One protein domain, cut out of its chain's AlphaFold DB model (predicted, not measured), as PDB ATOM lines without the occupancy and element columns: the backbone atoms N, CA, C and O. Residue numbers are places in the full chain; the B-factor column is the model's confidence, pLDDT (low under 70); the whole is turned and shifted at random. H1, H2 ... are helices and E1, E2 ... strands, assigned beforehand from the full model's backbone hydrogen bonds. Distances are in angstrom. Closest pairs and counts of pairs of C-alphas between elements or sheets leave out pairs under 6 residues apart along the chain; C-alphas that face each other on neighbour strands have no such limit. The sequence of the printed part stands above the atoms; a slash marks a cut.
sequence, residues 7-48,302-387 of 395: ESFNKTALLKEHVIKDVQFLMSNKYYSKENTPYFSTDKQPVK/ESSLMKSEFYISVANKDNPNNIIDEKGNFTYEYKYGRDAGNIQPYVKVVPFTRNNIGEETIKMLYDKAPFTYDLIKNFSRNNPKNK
ATOM      1  N   GLU A   7     -33.444   5.032 -47.717       90.94
ATOM      2  CA  GLU A   7     -32.948   6.387 -47.959       90.94
ATOM      3  C   GLU A   7     -31.502   6.405 -48.481       90.94
ATOM      4  O   GLU A   7     -31.245   7.113 -49.450       90.94
ATOM      5  N   SER A   8     -30.605   5.538 -47.989       88.06
ATOM      6  CA  SER A   8     -29.222   5.463 -48.496       88.06
ATOM      7  C   SER A   8     -29.125   4.982 -49.949       88.06
ATOM      8  O   SER A   8     -28.092   5.150 -50.587       88.06
ATOM      9  N   PHE A   9     -30.198   4.388 -50.480       90.44
ATOM     10  CA  PHE A   9     -30.336   4.013 -51.893       90.44
ATOM     11  C   PHE A   9     -31.178   5.016 -52.701       90.44
ATOM     12  O   PHE A   9     -31.574   4.720 -53.827       90.44
ATOM     13  N   ASN A  10     -31.478   6.198 -52.150       94.12
ATOM     14  CA  ASN A  10     -32.371   7.202 -52.741       94.12
ATOM     15  C   ASN A  10     -33.795   6.674 -53.020       94.12
ATOM     16  O   ASN A  10     -34.481   7.131 -53.933       94.12
ATOM     17  N   LYS A  11     -34.274   5.715 -52.218       95.56
ATOM     18  CA  LYS A  11     -35.588   5.059 -52.365       95.56
ATOM     19  C   LYS A  11     -36.619   5.511 -51.331       95.56
ATOM     20  O   LYS A  11     -37.537   4.766 -50.988       95.56
ATOM     21  N   THR A  12     -36.525   6.751 -50.854       95.12
ATOM     22  CA  THR A  12     -37.475   7.322 -49.880       95.12
ATOM     23  C   THR A  12     -38.919   7.319 -50.390       95.12
ATOM     24  O   THR A  12     -39.838   7.037 -49.624       95.12
ATOM     25  N   ALA A  13     -39.144   7.570 -51.685       96.62
ATOM     26  CA  ALA A  13     -40.484   7.489 -52.273       96.62
ATOM     27  C   ALA A  13     -41.071   6.068 -52.175       96.62
ATOM     28  O   ALA A  13     -42.238   5.905 -51.822       96.62
ATOM     29  N   LEU A  14     -40.250   5.041 -52.415       95.81
ATOM     30  CA  LEU A  14     -40.677   3.643 -52.335       95.81
ATOM     31  C   LEU A  14     -40.940   3.226 -50.884       95.81
ATOM     32  O   LEU A  14     -41.914   2.529 -50.610       95.81
ATOM     33  N   LEU A  15     -40.123   3.705 -49.943       95.62
ATOM     34  CA  LEU A  15     -40.382   3.536 -48.514       95.62
ATOM     35  C   LEU A  15     -41.758   4.095 -48.125       95.62
ATOM     36  O   LEU A  15     -42.551   3.385 -47.509       95.62
ATOM     37  N   LYS A  16     -42.066   5.343 -48.501       96.69
ATOM     38  CA  LYS A  16     -43.374   5.959 -48.218       96.69
ATOM     39  C   LYS A  16     -44.518   5.150 -48.825       96.69
ATOM     40  O   LYS A  16     -45.519   4.910 -48.155       96.69
ATOM     41  N   GLU A  17     -44.354   4.678 -50.058       96.12
ATOM     42  CA  GLU A  17     -45.333   3.807 -50.707       96.12
ATOM     43  C   GLU A  17     -45.569   2.509 -49.920       96.12
ATOM     44  O   GLU A  17     -46.716   2.105 -49.740       96.12
ATOM     45  N   HIS A  18     -44.512   1.863 -49.420       95.75
ATOM     46  CA  HIS A  18     -44.642   0.667 -48.585       95.75
ATOM     47  C   HIS A  18     -45.418   0.949 -47.294       95.75
ATOM     48  O   HIS A  18     -46.347   0.210 -46.979       95.75
ATOM     49  N   VAL A  19     -45.135   2.062 -46.611       97.06
ATOM     50  CA  VAL A  19     -45.882   2.452 -45.402       97.06
ATOM     51  C   VAL A  19     -47.362   2.703 -45.709       97.06
ATOM     52  O   VAL A  19     -48.232   2.279 -44.950       97.06
ATOM     53  N   ILE A  20     -47.681   3.339 -46.841       96.81
ATOM     54  CA  ILE A  20     -49.075   3.530 -47.271       96.81
ATOM     55  C   ILE A  20     -49.750   2.186 -47.577       96.81
ATOM     56  O   ILE A  20     -50.900   1.986 -47.188       96.81
ATOM     57  N   LYS A  21     -49.050   1.240 -48.215       95.56
ATOM     58  CA  LYS A  21     -49.562  -0.119 -48.464       95.56
ATOM     59  C   LYS A  21     -49.832  -0.880 -47.160       95.56
ATOM     60  O   LYS A  21     -50.859  -1.552 -47.060       95.56
ATOM     61  N   ASP A  22     -48.983  -0.724 -46.144       96.69
ATOM     62  CA  ASP A  22     -49.213  -1.297 -44.809       96.69
ATOM     63  C   ASP A  22     -50.481  -0.703 -44.164       96.69
ATOM     64  O   ASP A  22     -51.325  -1.432 -43.638       96.69
ATOM     65  N   VAL A  23     -50.674   0.616 -44.266       97.12
ATOM     66  CA  VAL A  23     -51.887   1.301 -43.781       97.12
ATOM     67  C   VAL A  23     -53.139   0.823 -44.515       97.12
ATOM     68  O   VAL A  23     -54.153   0.526 -43.879       97.12
ATOM     69  N   GLN A  24     -53.069   0.675 -45.838       95.75
ATOM     70  CA  GLN A  24     -54.159   0.116 -46.636       95.75
ATOM     71  C   GLN A  24     -54.509  -1.306 -46.189       95.75
ATOM     72  O   GLN A  24     -55.690  -1.622 -46.054       95.75
ATOM     73  N   PHE A  25     -53.514  -2.152 -45.906       97.00
ATOM     74  CA  PHE A  25     -53.756  -3.489 -45.371       97.00
ATOM     75  C   PHE A  25     -54.497  -3.437 -44.026       97.00
ATOM     76  O   PHE A  25     -55.524  -4.109 -43.873       97.00
ATOM     77  N   LEU A  26     -54.028  -2.610 -43.082       97.31
ATOM     78  CA  LEU A  26     -54.651  -2.451 -41.762       97.31
ATOM     79  C   LEU A  26     -56.119  -2.011 -41.868       97.31
ATOM     80  O   LEU A  26     -56.972  -2.536 -41.150       97.31
ATOM     81  N   MET A  27     -56.421  -1.103 -42.796       96.31
ATOM     82  CA  MET A  27     -57.776  -0.607 -43.056       96.31
ATOM     83  C   MET A  27     -58.648  -1.561 -43.885       96.31
ATOM     84  O   MET A  27     -59.870  -1.454 -43.858       96.31
ATOM     85  N   SER A  28     -58.050  -2.474 -44.648       95.75
ATOM     86  CA  SER A  28     -58.792  -3.431 -45.473       95.75
ATOM     87  C   SER A  28     -59.354  -4.591 -44.647       95.75
ATOM     88  O   SER A  28     -59.044  -4.743 -43.469       95.75
ATOM     89  N   ASN A  29     -60.122  -5.473 -45.285       97.12
ATOM     90  CA  ASN A  29     -60.500  -6.776 -44.735       97.12
ATOM     91  C   ASN A  29     -59.759  -7.956 -45.395       97.12
ATOM     92  O   ASN A  29     -60.047  -9.110 -45.086       97.12
ATOM     93  N   LYS A  30     -58.811  -7.682 -46.302       96.56
ATOM     94  CA  LYS A  30     -58.210  -8.691 -47.181       96.56
ATOM     95  C   LYS A  30     -56.880  -9.208 -46.648       96.56
ATOM     96  O   LYS A  30     -56.048  -8.423 -46.207       96.56
ATOM     97  N   TYR A  31     -56.661 -10.514 -46.759       97.19
ATOM     98  CA  TYR A  31     -55.366 -11.172 -46.539       97.19
ATOM     99  C   TYR A  31     -55.316 -12.505 -47.303       97.19
ATOM    100  O   TYR A  31     -56.351 -13.007 -47.724       97.19
ATOM    101  N   TYR A  32     -54.144 -13.104 -47.482       96.75
ATOM    102  CA  TYR A  32     -53.997 -14.432 -48.091       96.75
ATOM    103  C   TYR A  32     -53.807 -15.487 -47.005       96.75
ATOM    104  O   TYR A  32     -53.012 -15.286 -46.094       96.75
ATOM    105  N   SER A  33     -54.501 -16.625 -47.080       94.19
ATOM    106  CA  SER A  33     -54.375 -17.672 -46.054       94.19
ATOM    107  C   SER A  33     -53.030 -18.406 -46.109       94.19
ATOM    108  O   SER A  33     -52.571 -18.899 -45.082       94.19
ATOM    109  N   LYS A  34     -52.394 -18.471 -47.290       91.81
ATOM    110  CA  LYS A  34     -51.023 -18.966 -47.509       91.81
ATOM    111  C   LYS A  34     -50.339 -18.195 -48.642       91.81
ATOM    112  O   LYS A  34     -50.988 -17.528 -49.444       91.81
ATOM    113  N   GLU A  35     -49.023 -18.347 -48.768       90.19
ATOM    114  CA  GLU A  35     -48.238 -17.698 -49.832       90.19
ATOM    115  C   GLU A  35     -48.698 -18.117 -51.238       90.19
ATOM    116  O   GLU A  35     -48.854 -17.284 -52.130       90.19
ATOM    117  N   ASN A  36     -49.003 -19.404 -51.420       88.19
ATOM    118  CA  ASN A  36     -49.327 -19.983 -52.728       88.19
ATOM    119  C   ASN A  36     -50.833 -19.968 -53.043       88.19
ATOM    120  O   ASN A  36     -51.262 -20.537 -54.041       88.19
ATOM    121  N   THR A  37     -51.670 -19.347 -52.199       89.94
ATOM    122  CA  THR A  37     -53.106 -19.236 -52.504       89.94
ATOM    123  C   THR A  37     -53.368 -18.107 -53.506       89.94
ATOM    124  O   THR A  37     -52.873 -16.997 -53.284       89.94
ATOM    125  N   PRO A  38     -54.143 -18.342 -54.584       88.44
ATOM    126  CA  PRO A  38     -54.403 -17.325 -55.609       88.44
ATOM    127  C   PRO A  38     -55.444 -16.279 -55.178       88.44
ATOM    128  O   PRO A  38     -55.469 -15.173 -55.714       88.44
ATOM    129  N   TYR A  39     -56.279 -16.593 -54.182       91.25
ATOM    130  CA  TYR A  39     -57.371 -15.735 -53.718       91.25
ATOM    131  C   TYR A  39     -57.146 -15.247 -52.284       91.25
ATOM    132  O   TYR A  39     -56.538 -15.938 -51.466       91.25
ATOM    133  N   PHE A  40     -57.668 -14.057 -51.977       95.44
ATOM    134  CA  PHE A  40     -57.659 -13.496 -50.628       95.44
ATOM    135  C   PHE A  40     -58.904 -13.925 -49.832       95.44
ATOM    136  O   PHE A  40     -59.993 -14.089 -50.377       95.44
ATOM    137  N   SER A  41     -58.740 -14.053 -48.519       96.81
ATOM    138  CA  SER A  41     -59.811 -14.106 -47.519       96.81
ATOM    139  C   SER A  41     -60.257 -12.690 -47.132       96.81
ATOM    140  O   SER A  41     -59.527 -11.727 -47.379       96.81
ATOM    141  N   THR A  42     -61.460 -12.544 -46.564       97.00
ATOM    142  CA  THR A  42     -62.111 -11.235 -46.310       97.00
ATOM    143  C   THR A  42     -62.658 -11.052 -44.889       97.00
ATOM    144  O   THR A  42     -63.341 -10.071 -44.604       97.00
ATOM    145  N   ASP A  43     -62.364 -11.975 -43.979       95.50
ATOM    146  CA  ASP A  43     -62.843 -11.985 -42.593       95.50
ATOM    147  C   ASP A  43     -61.898 -11.257 -41.610       95.50
ATOM    148  O   ASP A  43     -62.121 -11.261 -40.393       95.50
ATOM    149  N   LYS A  44     -60.847 -10.577 -42.103       95.94
ATOM    150  CA  LYS A  44     -60.043  -9.635 -41.301       95.94
ATOM    151  C   LYS A  44     -60.861  -8.386 -40.989       95.94
ATOM    152  O   LYS A  44     -61.487  -7.813 -41.872       95.94
ATOM    153  N   GLN A  45     -60.813  -7.925 -39.745       94.12
ATOM    154  CA  GLN A  45     -61.483  -6.682 -39.370       94.12
ATOM    155  C   GLN A  45     -60.587  -5.467 -39.683       94.12
ATOM    156  O   GLN A  45     -59.363  -5.547 -39.501       94.12
ATOM    157  N   PRO A  46     -61.153  -4.352 -40.175       94.50
ATOM    158  CA  PRO A  46     -60.469  -3.063 -40.232       94.50
ATOM    159  C   PRO A  46     -60.112  -2.530 -38.839       94.50
ATOM    160  O   PRO A  46     -60.777  -2.836 -37.849       94.50
ATOM    161  N   VAL A  47     -59.069  -1.704 -38.759       95.88
ATOM    162  CA  VAL A  47     -58.633  -1.081 -37.499       95.88
ATOM    163  C   VAL A  47     -59.388   0.216 -37.184       95.88
ATOM    164  O   VAL A  47     -59.843   0.916 -38.082       95.88
ATOM    165  N   LYS A  48     -59.455   0.569 -35.893       95.31
ATOM    166  CA  LYS A  48     -60.014   1.842 -35.381       95.31
ATOM    167  C   LYS A  48     -58.960   2.899 -35.018       95.31
ATOM    168  O   LYS A  48     -59.292   4.042 -34.725       95.31
ATOM    169  N   GLU A 302     -63.788  -5.075 -25.246       88.56
ATOM    170  CA  GLU A 302     -63.843  -6.053 -24.143       88.56
ATOM    171  C   GLU A 302     -63.293  -7.431 -24.558       88.56
ATOM    172  O   GLU A 302     -63.440  -8.434 -23.861       88.56
ATOM    173  N   SER A 303     -62.694  -7.521 -25.749       87.75
ATOM    174  CA  SER A 303     -62.204  -8.785 -26.285       87.75
ATOM    175  C   SER A 303     -60.866  -9.169 -25.668       87.75
ATOM    176  O   SER A 303     -59.988  -8.343 -25.446       87.75
ATOM    177  N   SER A 304     -60.681 -10.472 -25.465       92.94
ATOM    178  CA  SER A 304     -59.392 -11.016 -25.048       92.94
ATOM    179  C   SER A 304     -58.294 -10.683 -26.062       92.94
ATOM    180  O   SER A 304     -58.484 -10.864 -27.270       92.94
ATOM    181  N   LEU A 305     -57.112 -10.310 -25.560       93.19
ATOM    182  CA  LEU A 305     -55.891 -10.154 -26.358       93.19
ATOM    183  C   LEU A 305     -55.539 -11.423 -27.143       93.19
ATOM    184  O   LEU A 305     -54.898 -11.329 -28.184       93.19
ATOM    185  N   MET A 306     -56.020 -12.598 -26.719       93.75
ATOM    186  CA  MET A 306     -55.840 -13.861 -27.443       93.75
ATOM    187  C   MET A 306     -56.491 -13.856 -28.835       93.75
ATOM    188  O   MET A 306     -56.155 -14.694 -29.667       93.75
ATOM    189  N   LYS A 307     -57.388 -12.904 -29.131       93.56
ATOM    190  CA  LYS A 307     -57.939 -12.692 -30.479       93.56
ATOM    191  C   LYS A 307     -57.027 -11.863 -31.396       93.56
ATOM    192  O   LYS A 307     -57.432 -11.576 -32.518       93.56
ATOM    193  N   SER A 308     -55.839 -11.456 -30.939       95.62
ATOM    194  CA  SER A 308     -54.874 -10.708 -31.757       95.62
ATOM    195  C   SER A 308     -54.479 -11.490 -33.011       95.62
ATOM    196  O   SER A 308     -54.379 -12.716 -32.988       95.62
ATOM    197  N   GLU A 309     -54.246 -10.769 -34.104       96.75
ATOM    198  CA  GLU A 309     -53.936 -11.336 -35.419       96.75
ATOM    199  C   GLU A 309     -52.578 -10.817 -35.895       96.75
ATOM    200  O   GLU A 309     -52.282  -9.630 -35.753       96.75
ATOM    201  N   PHE A 310     -51.749 -11.702 -36.453       97.12
ATOM    202  CA  PHE A 310     -50.358 -11.407 -36.804       97.12
ATOM    203  C   PHE A 310     -50.082 -11.764 -38.259       97.12
ATOM    204  O   PHE A 310     -50.198 -12.924 -38.659       97.12
ATOM    205  N   TYR A 311     -49.708 -10.758 -39.043       97.12
ATOM    206  CA  TYR A 311     -49.572 -10.856 -40.490       97.12
ATOM    207  C   TYR A 311     -48.226 -10.326 -40.967       97.12
ATOM    208  O   TYR A 311     -47.728  -9.331 -40.441       97.12
ATOM    209  N   ILE A 312     -47.670 -10.963 -41.994       95.75
ATOM    210  CA  ILE A 312     -46.404 -10.607 -42.633       95.75
ATOM    211  C   ILE A 312     -46.576 -10.517 -44.148       95.75
ATOM    212  O   ILE A 312     -47.284 -11.312 -44.764       95.75
ATOM    213  N   SER A 313     -45.911  -9.540 -44.756       95.25
ATOM    214  CA  SER A 313     -45.784  -9.433 -46.208       95.25
ATOM    215  C   SER A 313     -44.664 -10.350 -46.700       95.25
ATOM    216  O   SER A 313     -43.502 -10.136 -46.354       95.25
ATOM    217  N   VAL A 314     -45.002 -11.327 -47.539       94.94
ATOM    218  CA  VAL A 314     -44.052 -12.222 -48.221       94.94
ATOM    219  C   VAL A 314     -43.993 -11.901 -49.709       94.94
ATOM    220  O   VAL A 314     -44.951 -11.354 -50.263       94.94
ATOM    221  N   ALA A 315     -42.887 -12.232 -50.377       95.19
ATOM    222  CA  ALA A 315     -42.777 -12.040 -51.819       95.19
ATOM    223  C   ALA A 315     -43.874 -12.826 -52.554       95.19
ATOM    224  O   ALA A 315     -44.128 -13.997 -52.270       95.19
ATOM    225  N   ASN A 316     -44.539 -12.181 -53.512       95.12
ATOM    226  CA  ASN A 316     -45.531 -12.849 -54.338       95.12
ATOM    227  C   ASN A 316     -44.832 -13.698 -55.409       95.12
ATOM    228  O   ASN A 316     -44.355 -13.160 -56.408       95.12
ATOM    229  N   LYS A 317     -44.793 -15.016 -55.207       93.38
ATOM    230  CA  LYS A 317     -44.172 -15.975 -56.136       93.38
ATOM    231  C   LYS A 317     -44.900 -16.069 -57.485       93.38
ATOM    232  O   LYS A 317     -44.284 -16.448 -58.471       93.38
ATOM    233  N   ASP A 318     -46.166 -15.653 -57.546       92.62
ATOM    234  CA  ASP A 318     -46.957 -15.658 -58.785       92.62
ATOM    235  C   ASP A 318     -46.650 -14.451 -59.690       92.62
ATOM    236  O   ASP A 318     -47.126 -14.387 -60.822       92.62
ATOM    237  N   ASN A 319     -45.901 -13.457 -59.197       94.31
ATOM    238  CA  ASN A 319     -45.517 -12.292 -59.987       94.31
ATOM    239  C   ASN A 319     -44.141 -12.527 -60.641       94.31
ATOM    240  O   ASN A 319     -43.132 -12.429 -59.940       94.31
ATOM    241  N   PRO A 320     -44.060 -12.752 -61.969       93.12
ATOM    242  CA  PRO A 320     -42.798 -13.056 -62.650       93.12
ATOM    243  C   PRO A 320     -41.810 -11.880 -62.661       93.12
ATOM    244  O   PRO A 320     -40.633 -12.074 -62.943       93.12
ATOM    245  N   ASN A 321     -42.264 -10.664 -62.342       94.06
ATOM    246  CA  ASN A 321     -41.394  -9.493 -62.228       94.06
ATOM    247  C   ASN A 321     -40.645  -9.430 -60.889       94.06
ATOM    248  O   ASN A 321     -39.794  -8.555 -60.710       94.06
ATOM    249  N   ASN A 322     -40.993 -10.287 -59.925       95.38
ATOM    250  CA  ASN A 322     -40.281 -10.381 -58.658       95.38
ATOM    251  C   ASN A 322     -38.982 -11.172 -58.828       95.38
ATOM    252  O   ASN A 322     -38.989 -12.269 -59.375       95.38
ATOM    253  N   ILE A 323     -37.883 -10.651 -58.277       95.75
ATOM    254  CA  ILE A 323     -36.624 -11.395 -58.154       95.75
ATOM    255  C   ILE A 323     -36.518 -11.887 -56.712       95.75
ATOM    256  O   ILE A 323     -36.418 -11.086 -55.776       95.75
ATOM    257  N   ILE A 324     -36.575 -13.207 -56.547       94.56
ATOM    258  CA  ILE A 324     -36.556 -13.889 -55.252       94.56
ATOM    259  C   ILE A 324     -35.359 -14.834 -55.139       94.56
ATOM    260  O   ILE A 324     -34.907 -15.383 -56.140       94.56
ATOM    261  N   ASP A 325     -34.845 -15.000 -53.923       91.38
ATOM    262  CA  ASP A 325     -33.807 -15.978 -53.598       91.38
ATOM    263  C   ASP A 325     -34.388 -17.389 -53.381       91.38
ATOM    264  O   ASP A 325     -35.603 -17.604 -53.417       91.38
ATOM    265  N   GLU A 326     -33.513 -18.366 -53.129       89.19
ATOM    266  CA  GLU A 326     -33.891 -19.766 -52.866       89.19
ATOM    267  C   GLU A 326     -34.779 -19.928 -51.619       89.19
ATOM    268  O   GLU A 326     -35.531 -20.897 -51.508       89.19
ATOM    269  N   LYS A 327     -34.732 -18.961 -50.694       86.12
ATOM    270  CA  LYS A 327     -35.567 -18.909 -49.489       86.12
ATOM    271  C   LYS A 327     -36.903 -18.195 -49.740       86.12
ATOM    272  O   LYS A 327     -37.723 -18.097 -48.831       86.12
ATOM    273  N   GLY A 328     -37.153 -17.710 -50.958       89.00
ATOM    274  CA  GLY A 328     -38.377 -17.017 -51.347       89.00
ATOM    275  C   GLY A 328     -38.454 -15.552 -50.907       89.00
ATOM    276  O   GLY A 328     -39.535 -14.965 -50.964       89.00
ATOM    277  N   ASN A 329     -37.347 -14.940 -50.480       89.94
ATOM    278  CA  ASN A 329     -37.288 -13.518 -50.134       89.94
ATOM    279  C   ASN A 329     -36.876 -12.683 -51.346       89.94
ATOM    280  O   ASN A 329     -36.193 -13.177 -52.232       89.94
ATOM    281  N   PHE A 330     -37.208 -11.386 -51.375       93.25
ATOM    282  CA  PHE A 330     -36.561 -10.499 -52.351       93.25
ATOM    283  C   PHE A 330     -35.058 -10.442 -52.107       93.25
ATOM    284  O   PHE A 330     -34.633 -10.171 -50.975       93.25
ATOM    285  N   THR A 331     -34.289 -10.582 -53.188       91.06
ATOM    286  CA  THR A 331     -32.844 -10.346 -53.164       91.06
ATOM    287  C   THR A 331     -32.544  -8.920 -52.702       91.06
ATOM    288  O   THR A 331     -33.390  -8.019 -52.793       91.06
ATOM    289  N   TYR A 332     -31.342  -8.701 -52.171       87.62
ATOM    290  CA  TYR A 332     -30.931  -7.396 -51.657       87.62
ATOM    291  C   TYR A 332     -31.024  -6.316 -52.749       87.62
ATOM    292  O   TYR A 332     -31.630  -5.261 -52.548       87.62
ATOM    293  N   GLU A 333     -30.496  -6.619 -53.931       91.31
ATOM    294  CA  GLU A 333     -30.456  -5.743 -55.098       91.31
ATOM    295  C   GLU A 333     -31.864  -5.419 -55.591       91.31
ATOM    296  O   GLU A 333     -32.170  -4.264 -55.869       91.31
ATOM    297  N   TYR A 334     -32.760  -6.408 -55.646       93.56
ATOM    298  CA  TYR A 334     -34.136  -6.176 -56.078       93.56
ATOM    299  C   TYR A 334     -34.919  -5.339 -55.063       93.56
ATOM    300  O   TYR A 334     -35.612  -4.384 -55.413       93.56
ATOM    301  N   LYS A 335     -34.777  -5.650 -53.773       90.25
ATOM    302  CA  LYS A 335     -35.456  -4.952 -52.677       90.25
ATOM    303  C   LYS A 335     -35.207  -3.446 -52.705       90.25
ATOM    304  O   LYS A 335     -36.186  -2.697 -52.660       90.25
ATOM    305  N   TYR A 336     -33.938  -3.043 -52.805       91.50
ATOM    306  CA  TYR A 336     -33.504  -1.642 -52.786       91.50
ATOM    307  C   TYR A 336     -33.312  -1.030 -54.183       91.50
ATOM    308  O   TYR A 336     -33.106   0.174 -54.294       91.50
ATOM    309  N   GLY A 337     -33.400  -1.824 -55.253       92.94
ATOM    310  CA  GLY A 337     -33.306  -1.354 -56.637       92.94
ATOM    311  C   GLY A 337     -34.638  -0.896 -57.232       92.94
ATOM    312  O   GLY A 337     -34.638  -0.066 -58.139       92.94
ATOM    313  N   ARG A 338     -35.774  -1.377 -56.708       93.19
ATOM    314  CA  ARG A 338     -37.124  -1.000 -57.173       93.19
ATOM    315  C   ARG A 338     -37.401   0.498 -57.049       93.19
ATOM    316  O   ARG A 338     -36.820   1.185 -56.211       93.19
ATOM    317  N   ASP A 339     -38.341   0.982 -57.851       94.12
ATOM    318  CA  ASP A 339     -38.844   2.356 -57.816       94.12
ATOM    319  C   ASP A 339     -40.292   2.415 -57.330       94.12
ATOM    320  O   ASP A 339     -41.051   1.450 -57.441       94.12
ATOM    321  N   ALA A 340     -40.665   3.571 -56.780       95.25
ATOM    322  CA  ALA A 340     -42.045   3.874 -56.426       95.25
ATOM    323  C   ALA A 340     -42.912   4.094 -57.675       95.25
ATOM    324  O   ALA A 340     -42.412   4.389 -58.759       95.25
ATOM    325  N   GLY A 341     -44.228   4.006 -57.508       94.31
ATOM    326  CA  GLY A 341     -45.226   4.281 -58.540       94.31
ATOM    327  C   GLY A 341     -45.510   3.106 -59.474       94.31
ATOM    328  O   GLY A 341     -46.459   3.165 -60.253       94.31
ATOM    329  N   ASN A 342     -44.746   2.017 -59.387       92.00
ATOM    330  CA  ASN A 342     -44.996   0.824 -60.184       92.00
ATOM    331  C   ASN A 342     -46.091  -0.040 -59.526       92.00
ATOM    332  O   ASN A 342     -45.911  -0.629 -58.457       92.00
ATOM    333  N   ILE A 343     -47.269  -0.079 -60.154       87.56
ATOM    334  CA  ILE A 343     -48.456  -0.750 -59.617       87.56
ATOM    335  C   ILE A 343     -48.447  -2.221 -60.034       87.56
ATOM    336  O   ILE A 343     -48.871  -2.578 -61.130       87.56
ATOM    337  N   GLN A 344     -48.001  -3.085 -59.126       91.75
ATOM    338  CA  GLN A 344     -48.043  -4.537 -59.295       91.75
ATOM    339  C   GLN A 344     -48.107  -5.254 -57.934       91.75
ATOM    340  O   GLN A 344     -47.715  -4.678 -56.907       91.75
ATOM    341  N   PRO A 345     -48.594  -6.509 -57.884       90.56
ATOM    342  CA  PRO A 345     -48.717  -7.267 -56.644       90.56
ATOM    343  C   PRO A 345     -47.357  -7.839 -56.220       90.56
ATOM    344  O   PRO A 345     -47.100  -9.032 -56.361       90.56
ATOM    345  N   TYR A 346     -46.467  -6.985 -55.704       94.19
ATOM    346  CA  TYR A 346     -45.139  -7.394 -55.230       94.19
ATOM    347  C   TYR A 346     -45.206  -8.432 -54.111       94.19
ATOM    348  O   TYR A 346     -44.413  -9.367 -54.090       94.19
ATOM    349  N   VAL A 347     -46.133  -8.261 -53.173       95.56
ATOM    350  CA  VAL A 347     -46.205  -9.064 -51.951       95.56
ATOM    351  C   VAL A 347     -47.605  -9.612 -51.738       95.56
ATOM    352  O   VAL A 347     -48.587  -9.033 -52.205       95.56
ATOM    353  N   LYS A 348     -47.687 -10.704 -50.982       95.94
ATOM    354  CA  LYS A 348     -48.922 -11.184 -50.364       95.94
ATOM    355  C   LYS A 348     -48.806 -11.013 -48.858       95.94
ATOM    356  O   LYS A 348     -47.772 -11.331 -48.281       95.94
ATOM    357  N   VAL A 349     -49.864 -10.516 -48.223       97.00
ATOM    358  CA  VAL A 349     -49.926 -10.413 -46.761       97.00
ATOM    359  C   VAL A 349     -50.580 -11.675 -46.214       97.00
ATOM    360  O   VAL A 349     -51.748 -11.934 -46.506       97.00
ATOM    361  N   VAL A 350     -49.819 -12.466 -45.460       96.75
ATOM    362  CA  VAL A 350     -50.195 -13.796 -44.959       96.75
ATOM    363  C   VAL A 350     -50.051 -13.873 -43.436       96.75
ATOM    364  O   VAL A 350     -49.311 -13.076 -42.860       96.75
ATOM    365  N   PRO A 351     -50.735 -14.803 -42.750       96.75
ATOM    366  CA  PRO A 351     -50.488 -15.092 -41.343       96.75
ATOM    367  C   PRO A 351     -49.025 -15.452 -41.049       96.75
ATOM    368  O   PRO A 351     -48.317 -16.010 -41.890       96.75
ATOM    369  N   PHE A 352     -48.593 -15.172 -39.823       95.00
ATOM    370  CA  PHE A 352     -47.313 -15.635 -39.284       95.00
ATOM    371  C   PHE A 352     -47.249 -17.176 -39.245       95.00
ATOM    372  O   PHE A 352     -48.135 -17.834 -38.689       95.00
ATOM    373  N   THR A 353     -46.182 -17.747 -39.808       92.88
ATOM    374  CA  THR A 353     -45.910 -19.195 -39.845       92.88
ATOM    375  C   THR A 353     -44.431 -19.477 -39.579       92.88
ATOM    376  O   THR A 353     -43.595 -18.578 -39.656       92.88
ATOM    377  N   ARG A 354     -44.081 -20.742 -39.316       91.88
ATOM    378  CA  ARG A 354     -42.678 -21.189 -39.233       91.88
ATOM    379  C   ARG A 354     -41.913 -21.026 -40.548       91.88
ATOM    380  O   ARG A 354     -40.697 -20.924 -40.522       91.88
ATOM    381  N   ASN A 355     -42.618 -20.987 -41.678       90.06
ATOM    382  CA  ASN A 355     -42.003 -20.930 -43.004       90.06
ATOM    383  C   ASN A 355     -41.642 -19.503 -43.433       90.06
ATOM    384  O   ASN A 355     -40.770 -19.330 -44.276       90.06
ATOM    385  N   ASN A 356     -42.316 -18.489 -42.879       91.44
ATOM    386  CA  ASN A 356     -42.143 -17.088 -43.277       91.44
ATOM    387  C   ASN A 356     -41.503 -16.202 -42.198       91.44
ATOM    388  O   ASN A 356     -41.355 -14.997 -42.400       91.44
ATOM    389  N   ILE A 357     -41.096 -16.790 -41.073       89.12
ATOM    390  CA  ILE A 357     -40.352 -16.121 -40.005       89.12
ATOM    391  C   ILE A 357     -39.075 -16.919 -39.759       89.12
ATOM    392  O   ILE A 357     -39.129 -18.133 -39.586       89.12
ATOM    393  N   GLY A 358     -37.930 -16.236 -39.720       85.75
ATOM    394  CA  GLY A 358     -36.648 -16.879 -39.436       85.75
ATOM    395  C   GLY A 358     -36.600 -17.490 -38.033       85.75
ATOM    396  O   GLY A 358     -37.154 -16.932 -37.083       85.75
ATOM    397  N   GLU A 359     -35.893 -18.616 -37.892       87.12
ATOM    398  CA  GLU A 359     -35.728 -19.317 -36.610       87.12
ATOM    399  C   GLU A 359     -35.154 -18.404 -35.517       87.12
ATOM    400  O   GLU A 359     -35.634 -18.429 -34.384       87.12
ATOM    401  N   GLU A 360     -34.204 -17.533 -35.868       86.00
ATOM    402  CA  GLU A 360     -33.614 -16.559 -34.941       86.00
ATOM    403  C   GLU A 360     -34.644 -15.544 -34.429       86.00
ATOM    404  O   GLU A 360     -34.699 -15.258 -33.233       86.00
ATOM    405  N   THR A 361     -35.533 -15.048 -35.297       88.38
ATOM    406  CA  THR A 361     -36.619 -14.145 -34.891       88.38
ATOM    407  C   THR A 361     -37.619 -14.859 -33.982       88.38
ATOM    408  O   THR A 361     -38.055 -14.291 -32.981       88.38
ATOM    409  N   ILE A 362     -37.969 -16.112 -34.294       91.62
ATOM    410  CA  ILE A 362     -38.845 -16.938 -33.448       91.62
ATOM    411  C   ILE A 362     -38.214 -17.125 -32.066       91.62
ATOM    412  O   ILE A 362     -38.877 -16.904 -31.051       91.62
ATOM    413  N   LYS A 363     -36.928 -17.485 -32.027       91.62
ATOM    414  CA  LYS A 363     -36.168 -17.671 -30.791       91.62
ATOM    415  C   LYS A 363     -36.095 -16.377 -29.979       91.62
ATOM    416  O   LYS A 363     -36.370 -16.397 -28.783       91.62
ATOM    417  N   MET A 364     -35.795 -15.250 -30.623       90.75
ATOM    418  CA  MET A 364     -35.776 -13.935 -29.982       90.75
ATOM    419  C   MET A 364     -37.141 -13.595 -29.372       90.75
ATOM    420  O   MET A 364     -37.197 -13.170 -28.222       90.75
ATOM    421  N   LEU A 365     -38.243 -13.798 -30.101       92.62
ATOM    422  CA  LEU A 365     -39.589 -13.548 -29.578       92.62
ATOM    423  C   LEU A 365     -39.901 -14.439 -28.372       92.62
ATOM    424  O   LEU A 365     -40.426 -13.941 -27.382       92.62
ATOM    425  N   TYR A 366     -39.548 -15.724 -28.431       94.88
ATOM    426  CA  TYR A 366     -39.723 -16.652 -27.315       94.88
ATOM    427  C   TYR A 366     -38.927 -16.217 -26.072       94.88
ATOM    428  O   TYR A 366     -39.488 -16.124 -24.982       94.88
ATOM    429  N   ASP A 367     -37.645 -15.881 -26.240       94.31
ATOM    430  CA  ASP A 367     -36.746 -15.556 -25.128       94.31
ATOM    431  C   ASP A 367     -36.974 -14.146 -24.553       94.31
ATOM    432  O   ASP A 367     -36.766 -13.915 -23.362       94.31
ATOM    433  N   LYS A 368     -37.335 -13.172 -25.400       94.06
ATOM    434  CA  LYS A 368     -37.349 -11.737 -25.055       94.06
ATOM    435  C   LYS A 368     -38.741 -11.112 -25.034       94.06
ATOM    436  O   LYS A 368     -38.905 -10.041 -24.454       94.06
ATOM    437  N   ALA A 369     -39.738 -11.750 -25.645       94.31
ATOM    438  CA  ALA A 369     -41.117 -11.270 -25.699       94.31
ATOM    439  C   ALA A 369     -42.138 -12.416 -25.508       94.31
ATOM    440  O   ALA A 369     -43.053 -12.548 -26.328       94.31
ATOM    441  N   PRO A 370     -42.027 -13.234 -24.439       96.38
ATOM    442  CA  PRO A 370     -42.775 -14.489 -24.304       96.38
ATOM    443  C   PRO A 370     -44.295 -14.300 -24.379       96.38
ATOM    444  O   PRO A 370     -44.983 -15.070 -25.040       96.38
ATOM    445  N   PHE A 371     -44.824 -13.220 -23.796       95.88
ATOM    446  CA  PHE A 371     -46.252 -12.909 -23.889       95.88
ATOM    447  C   PHE A 371     -46.701 -12.660 -25.338       95.88
ATOM    448  O   PHE A 371     -47.695 -13.220 -25.791       95.88
ATOM    449  N   THR A 372     -45.948 -11.861 -26.100       95.06
ATOM    450  CA  THR A 372     -46.231 -11.618 -27.523       95.06
ATOM    451  C   THR A 372     -46.073 -12.896 -28.343       95.06
ATOM    452  O   THR A 372     -46.892 -13.161 -29.222       95.06
ATOM    453  N   TYR A 373     -45.059 -13.712 -28.043       96.38
ATOM    454  CA  TYR A 373     -44.878 -15.022 -28.662       96.38
ATOM    455  C   TYR A 373     -46.101 -15.925 -28.447       96.38
ATOM    456  O   TYR A 373     -46.587 -16.526 -29.406       96.38
ATOM    457  N   ASP A 374     -46.663 -15.961 -27.238       97.00
ATOM    458  CA  ASP A 374     -47.870 -16.736 -26.941       97.00
ATOM    459  C   ASP A 374     -49.099 -16.232 -27.707       97.00
ATOM    460  O   ASP A 374     -49.890 -17.044 -28.195       97.00
ATOM    461  N   LEU A 375     -49.243 -14.915 -27.899       97.69
ATOM    462  CA  LEU A 375     -50.302 -14.354 -28.748       97.69
ATOM    463  C   LEU A 375     -50.150 -14.800 -30.210       97.69
ATOM    464  O   LEU A 375     -51.131 -15.227 -30.826       97.69
ATOM    465  N   ILE A 376     -48.930 -14.748 -30.756       96.56
ATOM    466  CA  ILE A 376     -48.635 -15.192 -32.129       96.56
ATOM    467  C   ILE A 376     -48.924 -16.687 -32.274       96.56
ATOM    468  O   ILE A 376     -49.610 -17.108 -33.209       96.56
ATOM    469  N   LYS A 377     -48.438 -17.496 -31.331       96.31
ATOM    470  CA  LYS A 377     -48.659 -18.943 -31.285       96.31
ATOM    471  C   LYS A 377     -50.146 -19.275 -31.200       96.31
ATOM    472  O   LYS A 377     -50.621 -20.150 -31.923       96.31
ATOM    473  N   ASN A 378     -50.902 -18.560 -30.366       97.00
ATOM    474  CA  ASN A 378     -52.344 -18.745 -30.261       97.00
ATOM    475  C   ASN A 378     -53.060 -18.405 -31.571       97.00
ATOM    476  O   ASN A 378     -53.893 -19.191 -32.024       97.00
ATOM    477  N   PHE A 379     -52.711 -17.281 -32.205       96.88
ATOM    478  CA  PHE A 379     -53.247 -16.929 -33.515       96.88
ATOM    479  C   PHE A 379     -52.964 -18.044 -34.527       96.88
ATOM    480  O   PHE A 379     -53.891 -18.561 -35.148       96.88
ATOM    481  N   SER A 380     -51.707 -18.477 -34.632       95.62
ATOM    482  CA  SER A 380     -51.261 -19.509 -35.574       95.62
ATOM    483  C   SER A 380     -51.973 -20.857 -35.361       95.62
ATOM    484  O   SER A 380     -52.413 -21.488 -36.325       95.62
ATOM    485  N   ARG A 381     -52.158 -21.292 -34.106       95.44
ATOM    486  CA  ARG A 381     -52.714 -22.620 -33.790       95.44
ATOM    487  C   ARG A 381     -54.233 -22.680 -33.749       95.44
ATOM    488  O   ARG A 381     -54.797 -23.644 -34.274       95.44
ATOM    489  N   ASN A 382     -54.862 -21.679 -33.137       95.06
ATOM    490  CA  ASN A 382     -56.243 -21.763 -32.661       95.06
ATOM    491  C   ASN A 382     -57.215 -20.859 -33.431       95.06
ATOM    492  O   ASN A 382     -58.426 -21.034 -33.310       95.06
ATOM    493  N   ASN A 383     -56.730 -19.890 -34.217       95.75
ATOM    494  CA  ASN A 383     -57.618 -18.998 -34.960       95.75
ATOM    495  C   ASN A 383     -58.178 -19.698 -36.224       95.75
ATOM    496  O   ASN A 383     -57.390 -20.216 -37.022       95.75
ATOM    497  N   PRO A 384     -59.506 -19.679 -36.471       94.44
ATOM    498  CA  PRO A 384     -60.120 -20.279 -37.664       94.44
ATOM    499  C   PRO A 384     -59.549 -19.785 -39.000       94.44
ATOM    500  O   PRO A 384     -59.557 -20.530 -39.981       94.44
ATOM    501  N   LYS A 385     -58.997 -18.566 -39.032       95.19
ATOM    502  CA  LYS A 385     -58.307 -17.977 -40.192       95.19
ATOM    503  C   LYS A 385     -57.101 -18.782 -40.663       95.19
ATOM    504  O   LYS A 385     -56.732 -18.704 -41.832       95.19
ATOM    505  N   ASN A 386     -56.531 -19.577 -39.760       94.94
ATOM    506  CA  ASN A 386     -55.333 -20.381 -39.963       94.94
ATOM    507  C   ASN A 386     -55.649 -21.880 -40.081       94.94
ATOM    508  O   ASN A 386     -54.745 -22.712 -40.022       94.94
ATOM    509  N   LYS A 387     -56.925 -22.253 -40.278       92.44
ATOM    510  CA  LYS A 387     -57.354 -23.657 -40.420       92.44
ATOM    511  C   LYS A 387     -56.696 -24.391 -41.590       92.44
ATOM    512  O   LYS A 387     -56.593 -25.606 -41.551       92.44
TER     513      LYS A 387
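What this domain is: This is residues 7 to 48 and 302 to 387 of the 395 residues of the protein "Asp/Glu/hydantoin racemase" of Ignavibacteriae bacterium HGW-Ignavibacteriae-2 (UniProt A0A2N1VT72). A two-strand antiparallel ribbon, E1 and E2, sits in the middle, with helix H1 to one side, H2 beyond one end, and H3 and H4 meeting in a V toward the other. The 128 printed residues run H1 E1 H2 E2 H3 H4, mostly helix, with under half in named elements. The whole is compact, radius of gyration of the C-alphas 15.8 A, spanning 42 by 31 by 27 A.

Where its parts are: E1 is residues 311 to 315 and E2 347 to 351. H1, 12 to 27, begins at C-alpha (-37.475, 7.322, -49.880) and is 22.8 A long. H2 is 332 to 337, H3 359 to 368. H4, 370 to 382, 17.4 A, ends at C-alpha (-56.243, -21.763, -32.661).

How they stand to each other: In E1 and E2, N 312 and O 350 are 2.8 A apart, within hydrogen-bond range. H1 and E1 are near each other, with 5 pairs of C-alphas within 10 A. H3 and H4 touch, C-alphas of Leu 365 and Tyr 373 closest at 5.6 A, H4 with residues 372 to 373 alone; their steep tilt is 55 degrees, opposite ways. H2 touches no helix. In H1, H2, H3 and H4 every O i to N i+4 pair is within range.

The domain as a whole: Residues 49 to 301 are not printed; C-alphas 48 and 302 are 14.3 A apart. E1 to H2 is a long link. No printed residue is under pLDDT 70.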